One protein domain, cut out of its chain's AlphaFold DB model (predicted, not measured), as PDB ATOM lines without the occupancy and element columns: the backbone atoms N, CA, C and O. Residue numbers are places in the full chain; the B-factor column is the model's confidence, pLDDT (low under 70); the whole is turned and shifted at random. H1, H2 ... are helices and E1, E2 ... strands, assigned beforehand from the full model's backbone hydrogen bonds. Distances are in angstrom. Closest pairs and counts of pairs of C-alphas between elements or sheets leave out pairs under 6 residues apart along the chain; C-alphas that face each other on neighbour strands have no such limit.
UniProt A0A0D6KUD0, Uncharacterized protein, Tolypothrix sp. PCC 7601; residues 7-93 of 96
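What this domain is: This is residues 7 to 93 of the 96 residues of an uncharacterized protein of Tolypothrix sp. PCC 7601 (UniProt A0A0D6KUD0). H3 sits in the middle of a small body, its residues 32 to 39 packing on a two-stranded hairpin, E1 and E2, while the short H1 and H2 gather near its first end. H4 follows the hairpin, and a link of 10 residues leads from it round the outside of the body to H5, an outlying helix whose later residues come back near H3, with the C-alphas of Trp 37 and Arg 90 closest at 7.2 A; residues 68 to 74 and 79 to 85, of which 80 to 85 belong to H5, stick out. The printed part has 87 residues with five named helices and two named strands, in the order H1, H2, H3, E1, E2, H4, H5. The strands are antiparallel and the class is mostly helix. The whole is only just compact, close to loose, with a radius of gyration of the C-alphas of 14.1 A and spans of 41 by 33 by 27 A.

Where its parts are: H1 is residues 8 to 11, 5.2 A long, and begins at C-alpha 8 (31.123, 5.613, 43.122). H2 is residues 13 to 18, 9.3 A. H3 is residues 28 to 40, 18.2 A, and ends at C-alpha 40 (31.601, 14.390, 28.917). E1 is residues 44 to 48, 13.2 A, and E2 is residues 55 to 59, 13.8 A. H4 is residues 61 to 69, 12.3 A. H5 is residues 80 to 92, 18.2 A, and ends at C-alpha 92 (42.794, 15.990, 23.786).

How they stand to each other: H1 and H2 only just touch, with 3 pairs of C-alphas within 8 A, and only at the corner by their link; the closest C-alphas are those of Ala 10 and Gly 16, 6.0 A. H3 touches H1 with residues 28 to 32 alone, closest at the C-alphas of Val 8 and Glu 28, 6.7 A. The closest C-alphas of H3 and E1 are those of Leu 38 and Leu 44, 5.5 A apart. E1 and E2 form a hairpin, antiparallel at 146 degrees, with N 47 and O 56 at 2.7 A and N 45 and O 58 at 2.9 A, within hydrogen-bond range. The closest C-alphas of E1 and H4 are those of Leu 44 and Gly 63, 6.5 A apart. H4 is apart from H3 and from H5. H3 and H5 are close but not clearly touching, about perpendicular at 83 degrees, with the C-alphas of Trp 37 and Arg 90 closest at 7.2 A. In H3, H4 and H5 every O i to N i+4 pair is within hydrogen-bond range; in H2 it is 1 of 2, and H1 is too short for such a pair.

The domain as a whole: The C-alphas of Gln 51 and Trp 80 are the two farthest apart, 42.9 A. The printed part has no cut. None of the links is long; the link from H4 to H5 has 10 residues. The mean pLDDT of the printed part is 92.0, and no printed residue is under 70.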
ATOM      1  N   SER A   7      26.208   5.629  43.779       92.75
ATOM      2  CA  SER A   7      27.484   6.164  44.270       92.75
ATOM      3  C   SER A   7      28.692   5.508  43.596       92.75
ATOM      4  O   SER A   7      28.614   4.356  43.164       92.75
ATOM      5  N   VAL A   8      29.840   6.202  43.577       92.12
ATOM      6  CA  VAL A   8      31.123   5.613  43.122       92.12
ATOM      7  C   VAL A   8      31.424   4.314  43.868       92.12
ATOM      8  O   VAL A   8      31.789   3.319  43.250       92.12
ATOM      9  N   SER A   9      31.213   4.288  45.185       91.19
ATOM     10  CA  SER A   9      31.507   3.134  46.046       91.19
ATOM     11  C   SER A   9      30.704   1.869  45.708       91.19
ATOM     12  O   SER A   9      31.150   0.758  46.002       91.19
ATOM     13  N   ALA A  10      29.540   2.010  45.066       93.00
ATOM     14  CA  ALA A  10      28.746   0.881  44.580       93.00
ATOM     15  C   ALA A  10      29.244   0.329  43.228       93.00
ATOM     16  O   ALA A  10      28.875  -0.778  42.839       93.00
ATOM     17  N   ILE A  11      30.064   1.098  42.507       94.81
ATOM     18  CA  ILE A  11      30.569   0.789  41.159       94.81
ATOM     19  C   ILE A  11      32.046   0.382  41.204       94.81
ATOM     20  O   ILE A  11      32.494  -0.420  40.390       94.81
ATOM     21  N   ALA A  12      32.814   0.943  42.132       95.81
ATOM     22  CA  ALA A  12      34.226   0.654  42.292       95.81
ATOM     23  C   ALA A  12      34.461  -0.681  43.018       95.81
ATOM     24  O   ALA A  12      33.568  -1.262  43.642       95.81
ATOM     25  N   GLN A  13      35.707  -1.147  42.953       96.12
ATOM     26  CA  GLN A  13      36.218  -2.344  43.610       96.12
ATOM     27  C   GLN A  13      35.367  -3.584  43.278       96.12
ATOM     28  O   GLN A  13      34.777  -3.685  42.199       96.12
ATOM     29  N   ASP A  14      35.292  -4.539  44.203       96.56
ATOM     30  CA  ASP A  14      34.499  -5.759  44.042       96.56
ATOM     31  C   ASP A  14      32.987  -5.494  43.996       96.56
ATOM     32  O   ASP A  14      32.231  -6.311  43.463       96.56
ATOM     33  N   ASN A  15      32.530  -4.355  44.528       95.56
ATOM     34  CA  ASN A  15      31.114  -3.981  44.504       95.56
ATOM     35  C   ASN A  15      30.615  -3.786  43.070       95.56
ATOM     36  O   ASN A  15      29.491  -4.186  42.760       95.56
ATOM     37  N   GLY A  16      31.469  -3.251  42.191       95.50
ATOM     38  CA  GLY A  16      31.175  -3.080  40.770       95.50
ATOM     39  C   GLY A  16      30.857  -4.380  40.053       95.50
ATOM     40  O   GLY A  16      29.881  -4.445  39.306       95.50
ATOM     41  N   ILE A  17      31.630  -5.434  40.325       96.44
ATOM     42  CA  ILE A  17      31.394  -6.760  39.741       96.44
ATOM     43  C   ILE A  17      30.127  -7.371  40.329       96.44
ATOM     44  O   ILE A  17      29.254  -7.809  39.582       96.44
ATOM     45  N   LYS A  18      29.995  -7.365  41.664       96.06
ATOM     46  CA  LYS A  18      28.830  -7.931  42.367       96.06
ATOM     47  C   LYS A  18      27.515  -7.290  41.918       96.06
ATOM     48  O   LYS A  18      26.505  -7.977  41.817       96.06
ATOM     49  N   SER A  19      27.543  -5.994  41.620       93.06
ATOM     50  CA  SER A  19      26.381  -5.230  41.158       93.06
ATOM     51  C   SER A  19      26.219  -5.215  39.630       93.06
ATOM     52  O   SER A  19      25.279  -4.604  39.125       93.06
ATOM     53  N   GLY A  20      27.126  -5.854  38.883       92.75
ATOM     54  CA  GLY A  20      27.080  -5.928  37.419       92.75
ATOM     55  C   GLY A  20      27.402  -4.619  36.688       92.75
ATOM     56  O   GLY A  20      27.080  -4.489  35.508       92.75
ATOM     57  N   TYR A  21      28.023  -3.643  37.356       93.00
ATOM     58  CA  TYR A  21      28.435  -2.378  36.740       93.00
ATOM     59  C   TYR A  21      29.779  -2.473  36.013       93.00
ATOM     60  O   TYR A  21      29.998  -1.756  35.036       93.00
ATOM     61  N   THR A  22      30.679  -3.350  36.461       94.81
ATOM     62  CA  THR A  22      32.010  -3.520  35.867       94.81
ATOM     63  C   THR A  22      32.305  -4.992  35.587       94.81
ATOM     64  O   THR A  22      31.758  -5.895  36.214       94.81
ATOM     65  N   LYS A  23      33.186  -5.250  34.612       93.88
ATOM     66  CA  LYS A  23      33.657  -6.609  34.280       93.88
ATOM     67  C   LYS A  23      34.871  -7.047  35.107       93.88
ATOM     68  O   LYS A  23      35.231  -8.216  35.091       93.88
ATOM     69  N   GLN A  24      35.520  -6.096  35.772       95.44
ATOM     70  CA  GLN A  24      36.703  -6.282  36.610       95.44
ATOM     71  C   GLN A  24      36.686  -5.243  37.740       95.44
ATOM     72  O   GLN A  24      36.028  -4.204  37.574       95.44
ATOM     73  N   PRO A  25      37.397  -5.472  38.859       96.38
ATOM     74  CA  PRO A  25      37.486  -4.481  39.918       96.38
ATOM     75  C   PRO A  25      38.180  -3.226  39.379       96.38
ATOM     76  O   PRO A  25      39.174  -3.318  38.658       96.38
ATOM     77  N   LEU A  26      37.654  -2.051  39.717       96.75
ATOM     78  CA  LEU A  26      38.260  -0.762  39.377       96.75
ATOM     79  C   LEU A  26      38.572  -0.004  40.663       96.75
ATOM     80  O   LEU A  26      37.736   0.033  41.560       96.75
ATOM     81  N   SER A  27      39.733   0.645  40.752       96.69
ATOM     82  CA  SER A  27      39.958   1.600  41.842       96.69
ATOM     83  C   SER A  27      38.931   2.733  41.770       96.69
ATOM     84  O   SER A  27      38.401   3.024  40.696       96.69
ATOM     85  N   GLU A  28      38.658   3.399  42.894       93.56
ATOM     86  CA  GLU A  28      37.724   4.533  42.908       93.56
ATOM     87  C   GLU A  28      38.144   5.623  41.919       93.56
ATOM     88  O   GLU A  28      37.317   6.084  41.143       93.56
ATOM     89  N   LEU A  29      39.443   5.937  41.847       94.12
ATOM     90  CA  LEU A  29      39.982   6.893  40.879       94.12
ATOM     91  C   LEU A  29      39.749   6.455  39.424       94.12
ATOM     92  O   LEU A  29      39.342   7.265  38.596       94.12
ATOM     93  N   ALA A  30      39.994   5.183  39.092       95.06
ATOM     94  CA  ALA A  30      39.780   4.682  37.732       95.06
ATOM     95  C   ALA A  30      38.288   4.658  37.364       95.06
ATOM     96  O   ALA A  30      37.917   4.946  36.224       95.06
ATOM     97  N   CYS A  31      37.435   4.326  38.336       95.38
ATOM     98  CA  CYS A  31      35.988   4.380  38.204       95.38
ATOM     99  C   CYS A  31      35.524   5.818  37.945       95.38
ATOM    100  O   CYS A  31      34.827   6.063  36.963       95.38
ATOM    101  N   ASP A  32      35.963   6.771  38.764       93.56
ATOM    102  CA  ASP A  32      35.611   8.184  38.647       93.56
ATOM    103  C   ASP A  32      36.044   8.765  37.291       93.56
ATOM    104  O   ASP A  32      35.216   9.293  36.551       93.56
ATOM    105  N   GLN A  33      37.285   8.510  36.861       93.62
ATOM    106  CA  GLN A  33      37.779   8.907  35.534       93.62
ATOM    107  C   GLN A  33      36.969   8.308  34.374       93.62
ATOM    108  O   GLN A  33      36.875   8.909  33.297       93.62
ATOM    109  N   ALA A  34      36.440   7.090  34.529       94.31
ATOM    110  CA  ALA A  34      35.590   6.451  33.529       94.31
ATOM    111  C   ALA A  34      34.180   7.052  33.502       94.31
ATOM    112  O   ALA A  34      33.640   7.281  32.420       94.31
ATOM    113  N   LEU A  35      33.606   7.339  34.668       95.06
ATOM    114  CA  LEU A  35      32.295   7.971  34.791       95.06
ATOM    115  C   LEU A  35      32.323   9.419  34.290       95.06
ATOM    116  O   LEU A  35      31.411   9.826  33.575       95.06
ATOM    117  N   ASP A  36      33.400  10.157  34.556       94.00
ATOM    118  CA  ASP A  36      33.617  11.503  34.020       94.00
ATOM    119  C   ASP A  36      33.658  11.524  32.496       94.00
ATOM    120  O   ASP A  36      33.087  12.416  31.870       94.00
ATOM    121  N   TRP A  37      34.280  10.520  31.873       94.50
ATOM    122  CA  TRP A  37      34.239  10.394  30.418       94.50
ATOM    123  C   TRP A  37      32.804  10.211  29.908       94.50
ATOM    124  O   TRP A  37      32.398  10.867  28.952       94.50
ATOM    125  N   LEU A  38      32.006   9.376  30.580       94.62
ATOM    126  CA  LEU A  38      30.595   9.173  30.237       94.62
ATOM    127  C   LEU A  38      29.729  10.421  30.473       94.62
ATOM    128  O   LEU A  38      28.728  10.599  29.778       94.62
ATOM    129  N   ILE A  39      30.106  11.287  31.418       94.50
ATOM    130  CA  ILE A  39      29.493  12.611  31.593       94.50
ATOM    131  C   ILE A  39      29.860  13.522  30.423       94.50
ATOM    132  O   ILE A  39      28.975  14.161  29.858       94.50
ATOM    133  N   GLN A  40      31.136  13.557  30.028       92.31
ATOM    134  CA  GLN A  40      31.601  14.390  28.917       92.31
ATOM    135  C   GLN A  40      30.878  14.045  27.614       92.31
ATOM    136  O   GLN A  40      30.407  14.950  26.940       92.31
ATOM    137  N   VAL A  41      30.690  12.759  27.302       93.06
ATOM    138  CA  VAL A  41      29.913  12.337  26.116       93.06
ATOM    139  C   VAL A  41      28.388  12.382  26.321       93.06
ATOM    140  O   VAL A  41      27.628  11.908  25.478       93.06
ATOM    141  N   GLY A  42      27.911  12.928  27.445       94.38
ATOM    142  CA  GLY A  42      26.498  13.228  27.693       94.38
ATOM    143  C   GLY A  42      25.615  12.041  28.090       94.38
ATOM    144  O   GLY A  42      24.389  12.170  28.115       94.38
ATOM    145  N   VAL A  43      26.193  10.879  28.403       95.94
ATOM    146  CA  VAL A  43      25.456   9.651  28.765       95.94
ATOM    147  C   VAL A  43      25.110   9.618  30.256       95.94
ATOM    148  O   VAL A  43      24.060   9.097  30.643       95.94
ATOM    149  N   LEU A  44      25.969  10.198  31.092       96.12
ATOM    150  CA  LEU A  44      25.775  10.301  32.536       96.12
ATOM    151  C   LEU A  44      25.683  11.755  32.998       96.12
ATOM    152  O   LEU A  44      26.112  12.686  32.322       96.12
ATOM    153  N   ARG A  45      25.142  11.926  34.201       94.44
ATOM    154  CA  ARG A  45      25.214  13.154  34.985       94.44
ATOM    155  C   ARG A  45      25.646  12.811  36.410       94.44
ATOM    156  O   ARG A  45      25.189  11.805  36.955       94.44
ATOM    157  N   ARG A  46      26.490  13.665  36.995       92.50
ATOM    158  CA  ARG A  46      26.831  13.643  38.422       92.50
ATOM    159  C   ARG A  46      25.760  14.392  39.218       92.50
ATOM    160  O   ARG A  46      25.343  15.490  38.844       92.50
ATOM    161  N   GLU A  47      25.310  13.771  40.289       91.69
ATOM    162  CA  GLU A  47      24.394  14.300  41.287       91.69
ATOM    163  C   GLU A  47      25.100  14.246  42.633       91.69
ATOM    164  O   GLU A  47      25.594  13.194  43.039       91.69
ATOM    165  N   VAL A  48      25.125  15.376  43.321       86.19
ATOM    166  CA  VAL A  48      25.582  15.434  44.703       86.19
ATOM    167  C   VAL A  48      24.409  15.170  45.635       86.19
ATOM    168  O   VAL A  48      23.263  15.504  45.314       86.19
ATOM    169  N   ASP A  49      24.681  14.585  46.798       79.38
ATOM    170  CA  ASP A  49      23.722  14.644  47.898       79.38
ATOM    171  C   ASP A  49      23.401  16.109  48.268       79.38
ATOM    172  O   ASP A  49      24.073  17.052  47.845       79.38
ATOM    173  N   GLY A  50      22.356  16.322  49.071       75.19
ATOM    174  CA  GLY A  50      21.955  17.671  49.498       75.19
ATOM    175  C   GLY A  50      23.035  18.447  50.272       75.19
ATOM    176  O   GLY A  50      22.813  19.611  50.592       75.19
ATOM    177  N   GLN A  51      24.174  17.819  50.582       76.75
ATOM    178  CA  GLN A  51      25.306  18.395  51.306       76.75
ATOM    179  C   GLN A  51      26.560  18.573  50.431       76.75
ATOM    180  O   GLN A  51      27.502  19.224  50.875       76.75
ATOM    181  N   GLY A  52      26.592  18.050  49.201       76.25
ATOM    182  CA  GLY A  52      27.770  18.125  48.332       76.25
ATOM    183  C   GLY A  52      28.873  17.106  48.638       76.25
ATOM    184  O   GLY A  52      29.973  17.264  48.120       76.25
ATOM    185  N   ILE A  53      28.628  16.115  49.502       77.75
ATOM    186  CA  ILE A  53      29.680  15.243  50.059       77.75
ATOM    187  C   ILE A  53      29.795  13.943  49.267       77.75
ATOM    188  O   ILE A  53      30.898  13.480  48.976       77.75
ATOM    189  N   THR A  54      28.657  13.342  48.926       77.50
ATOM    190  CA  THR A  54      28.618  12.070  48.208       77.50
ATOM    191  C   THR A  54      28.241  12.289  46.757       77.50
ATOM    192  O   THR A  54      27.134  12.736  46.448       77.50
ATOM    193  N   ASP A  55      29.136  11.873  45.866       86.38
ATOM    194  CA  ASP A  55      28.855  11.834  44.442       86.38
ATOM    195  C   ASP A  55      28.074  10.578  44.062       86.38
ATOM    196  O   ASP A  55      28.434   9.439  44.388       86.38
ATOM    197  N   SER A  56      27.004  10.796  43.311       91.75
ATOM    198  CA  SER A  56      26.178   9.764  42.707       91.75
ATOM    199  C   SER A  56      25.965  10.045  41.221       91.75
ATOM    200  O   SER A  56      26.066  11.178  40.760       91.75
ATOM    201  N   PHE A  57      25.698   9.005  40.437       94.38
ATOM    202  CA  PHE A  57      25.594   9.108  38.982       94.38
ATOM    203  C   PHE A  57      24.265   8.564  38.492       94.38
ATOM    204  O   PHE A  57      23.828   7.480  38.898       94.38
ATOM    205  N   ARG A  58      23.654   9.298  37.564       94.56
ATOM    206  CA  ARG A  58      22.406   8.927  36.896       94.56
ATOM    207  C   ARG A  58      22.587   8.957  35.383       94.56
ATOM    208  O   ARG A  58      23.328   9.781  34.850       94.56
ATOM    209  N   LEU A  59      21.875   8.074  34.684       95.94
ATOM    210  CA  LEU A  59      21.741   8.156  33.230       95.94
ATOM    211  C   LEU A  59      20.979   9.423  32.828       95.94
ATOM    212  O   LEU A  59      19.919   9.723  33.383       95.94
ATOM    213  N   THR A  60      21.482  10.123  31.816       95.88
ATOM    214  CA  THR A  60      20.721  11.165  31.114       95.88
ATOM    215  C   THR A  60      19.627  10.526  30.246       95.88
ATOM    216  O   THR A  60      19.663   9.316  30.005       95.88
ATOM    217  N   PRO A  61      18.673  11.301  29.694       95.25
ATOM    218  CA  PRO A  61      17.718  10.767  28.721       95.25
ATOM    219  C   PRO A  61      18.388  10.095  27.509       95.25
ATOM    220  O   PRO A  61      17.894   9.083  27.017       95.25
ATOM    221  N   LEU A  62      19.536  10.614  27.049       94.94
ATOM    222  CA  LEU A  62      20.335   9.982  25.994       94.94
ATOM    223  C   LEU A  62      20.879   8.626  26.456       94.94
ATOM    224  O   LEU A  62      20.717   7.624  25.760       94.94
ATOM    225  N   GLY A  63      21.480   8.580  27.648       95.06
ATOM    226  CA  GLY A  63      22.007   7.340  28.206       95.06
ATOM    227  C   GLY A  63      20.931   6.281  28.446       95.06
ATOM    228  O   GLY A  63      21.170   5.104  28.189       95.06
ATOM    229  N   GLN A  64      19.732   6.685  28.874       93.88
ATOM    230  CA  GLN A  64      18.589   5.780  29.027       93.88
ATOM    231  C   GLN A  64      18.172   5.169  27.687       93.88
ATOM    232  O   GLN A  64      18.059   3.948  27.597       93.88
ATOM    233  N   LYS A  65      18.038   5.989  26.634       93.69
ATOM    234  CA  LYS A  65      17.715   5.508  25.280       93.69
ATOM    235  C   LYS A  65      18.754   4.519  24.752       93.69
ATOM    236  O   LYS A  65      18.382   3.483  24.207       93.69
ATOM    237  N   LEU A  66      20.045   4.805  24.941       93.19
ATOM    238  CA  LEU A  66      21.125   3.894  24.547       93.19
ATOM    239  C   LEU A  66      21.065   2.576  25.333       93.19
ATOM    240  O   LEU A  66      21.131   1.499  24.741       93.19
ATOM    241  N   ALA A  67      20.886   2.645  26.653       91.38
ATOM    242  CA  ALA A  67      20.759   1.456  27.492       91.38
ATOM    243  C   ALA A  67      19.542   0.598  27.102       91.38
ATOM    244  O   ALA A  67      19.633  -0.624  27.122       91.38
ATOM    245  N   GLU A  68      18.426   1.219  26.718       92.06
ATOM    246  CA  GLU A  68      17.224   0.540  26.217       92.06
ATOM    247  C   GLU A  68      17.446  -0.124  24.863       92.06
ATOM    248  O   GLU A  68      17.143  -1.306  24.692       92.06
ATOM    249  N   GLN A  69      18.026   0.613  23.917       92.44
ATOM    250  CA  GLN A  69      18.303   0.127  22.569       92.44
ATOM    251  C   GLN A  69      19.187  -1.127  22.572       92.44
ATOM    252  O   GLN A  69      18.980  -2.028  21.753       92.44
ATOM    253  N   TYR A  70      20.145  -1.188  23.499       90.31
ATOM    254  CA  TYR A  70      21.109  -2.279  23.629       90.31
ATOM    255  C   TYR A  70      20.832  -3.217  24.811       90.31
ATOM    256  O   TYR A  70      21.663  -4.063  25.123       90.31
ATOM    257  N   GLN A  71      19.661  -3.141  25.457       87.31
ATOM    258  CA  GLN A  71      19.331  -4.044  26.567       87.31
ATOM    259  C   GLN A  71      19.266  -5.512  26.116       87.31
ATOM    260  O   GLN A  71      19.755  -6.397  26.809       87.31
ATOM    261  N   ASN A  72      18.677  -5.755  24.942       87.38
ATOM    262  CA  ASN A  72      18.491  -7.091  24.361       87.38
ATOM    263  C   ASN A  72      19.316  -7.287  23.079       87.38
ATOM    264  O   ASN A  72      19.061  -8.207  22.303       87.38
ATOM    265  N   LYS A  73      20.269  -6.388  22.813       90.12
ATOM    266  CA  LYS A  73      21.140  -6.435  21.637       90.12
ATOM    267  C   LYS A  73      22.582  -6.361  22.090       90.12
ATOM    268  O   LYS A  73      22.912  -5.633  23.019       90.12
ATOM    269  N   ASN A  74      23.460  -7.060  21.387       88.31
ATOM    270  CA  ASN A  74      24.882  -6.888  21.617       88.31
ATOM    271  C   ASN A  74      25.302  -5.477  21.199       88.31
ATOM    272  O   ASN A  74      24.900  -4.982  20.142       88.31
ATOM    273  N   TRP A  75      26.128  -4.846  22.029       88.50
ATOM    274  CA  TRP A  75      26.840  -3.638  21.634       88.50
ATOM    275  C   TRP A  75      27.704  -3.933  20.401       88.50
ATOM    276  O   TRP A  75      28.285  -5.023  20.320       88.50
ATOM    277  N   PRO A  76      27.805  -2.996  19.442       89.88
ATOM    278  CA  PRO A  76      28.710  -3.161  18.317       89.88
ATOM    279  C   PRO A  76      30.144  -3.300  18.834       89.88
ATOM    280  O   PRO A  76      30.547  -2.626  19.784       89.88
ATOM    281  N   GLN A  77      30.914  -4.194  18.217       91.44
ATOM    282  CA  GLN A  77      32.332  -4.330  18.532       91.44
ATOM    283  C   GLN A  77      33.073  -3.117  17.956       91.44
ATOM    284  O   GLN A  77      33.030  -2.931  16.738       91.44
ATOM    285  N   PRO A  78      33.739  -2.291  18.784       92.50
ATOM    286  CA  PRO A  78      34.429  -1.109  18.291       92.50
ATOM    287  C   PRO A  78      35.628  -1.521  17.439       92.50
ATOM    288  O   PRO A  78      36.460  -2.339  17.865       92.50
ATOM    289  N   SER A  79      35.720  -0.927  16.251       95.81
ATOM    290  CA  SER A  79      36.852  -1.082  15.345       95.81
ATOM    291  C   SER A  79      38.128  -0.473  15.943       95.81
ATOM    292  O   SER A  79      38.100   0.266  16.932       95.81
ATOM    293  N   TRP A  80      39.284  -0.774  15.349       96.19
ATOM    294  CA  TRP A  80      40.546  -0.158  15.768       96.19
ATOM    295  C   TRP A  80      40.546   1.363  15.590       96.19
ATOM    296  O   TRP A  80      41.062   2.068  16.457       96.19
ATOM    297  N   SER A  81      39.919   1.877  14.528       95.69
ATOM    298  CA  SER A  81      39.750   3.320  14.337       95.69
ATOM    299  C   SER A  81      38.877   3.938  15.425       95.69
ATOM    300  O   SER A  81      39.275   4.963  15.971       95.69
ATOM    301  N   ASP A  82      37.776   3.288  15.823       93.94
ATOM    302  CA  ASP A  82      36.911   3.794  16.905       93.94
ATOM    303  C   ASP A  82      37.683   3.894  18.225       93.94
ATOM    304  O   ASP A  82      37.545   4.856  18.979       93.94
ATOM    305  N   ARG A  83      38.544   2.907  18.502       93.69
ATOM    306  CA  ARG A  83      39.389   2.884  19.705       93.69
ATOM    307  C   ARG A  83      40.409   4.018  19.705       93.69
ATOM    308  O   ARG A  83      40.570   4.671  20.735       93.69
ATOM    309  N   ILE A  84      41.074   4.256  18.571       94.44
ATOM    310  CA  ILE A  84      42.048   5.346  18.421       94.44
ATOM    311  C   ILE A  84      41.344   6.698  18.542       94.44
ATOM    312  O   ILE A  84      41.784   7.533  19.325       94.44
ATOM    313  N   GLN A  85      40.231   6.898  17.833       92.19
ATOM    314  CA  GLN A  85      39.443   8.126  17.917       92.19
ATOM    315  C   GLN A  85      38.987   8.391  19.352       92.19
ATOM    316  O   GLN A  85      39.237   9.470  19.874       92.19
ATOM    317  N   ASN A  86      38.421   7.393  20.036       92.12
ATOM    318  CA  ASN A  86      38.013   7.534  21.431       92.12
ATOM    319  C   ASN A  86      39.194   7.879  22.358       92.12
ATOM    320  O   ASN A  86      39.039   8.703  23.255       92.12
ATOM    321  N   ALA A  87      40.376   7.288  22.147       91.81
ATOM    322  CA  ALA A  87      41.570   7.624  22.924       91.81
ATOM    323  C   ALA A  87      42.033   9.071  22.677       91.81
ATOM    324  O   ALA A  87      42.309   9.797  23.632       91.81
ATOM    325  N   LEU A  88      42.053   9.512  21.414       92.69
ATOM    326  CA  LEU A  88      42.403  10.882  21.039       92.69
ATOM    327  C   LEU A  88      41.409  11.889  21.620       92.69
ATOM    328  O   LEU A  88      41.827  12.832  22.285       92.69
ATOM    329  N   THR A  89      40.104  11.675  21.445       90.75
ATOM    330  CA  THR A  89      39.075  12.570  21.991       90.75
ATOM    331  C   THR A  89      39.172  12.654  23.510       90.75
ATOM    332  O   THR A  89      39.098  13.745  24.069       90.75
ATOM    333  N   ARG A  90      39.414  11.527  24.189       89.94
ATOM    334  CA  ARG A  90      39.528  11.490  25.651       89.94
ATOM    335  C   ARG A  90      40.785  12.187  26.176       89.94
ATOM    336  O   ARG A  90      40.722  12.802  27.239       89.94
ATOM    337  N   TRP A  91      41.909  12.120  25.460       88.12
ATOM    338  CA  TRP A  91      43.150  12.789  25.872       88.12
ATOM    339  C   TRP A  91      43.213  14.263  25.486       88.12
ATOM    340  O   TRP A  91      43.655  15.080  26.291       88.12
ATOM    341  N   PHE A  92      42.746  14.617  24.291       87.69
ATOM    342  CA  PHE A  92      42.794  15.990  23.786       87.69
ATOM    343  C   PHE A  92      41.536  16.805  24.108       87.69
ATOM    344  O   PHE A  92      41.501  17.993  23.800       87.69
ATOM    345  N   ARG A  93      40.518  16.191  24.736       78.25
ATOM    346  CA  ARG A  93      39.219  16.809  25.068       78.25
ATOM    347  C   ARG A  93      38.611  17.551  23.872       78.25
ATOM    348  O   ARG A  93      38.122  18.672  24.009       78.25
TER     349      ARG A  93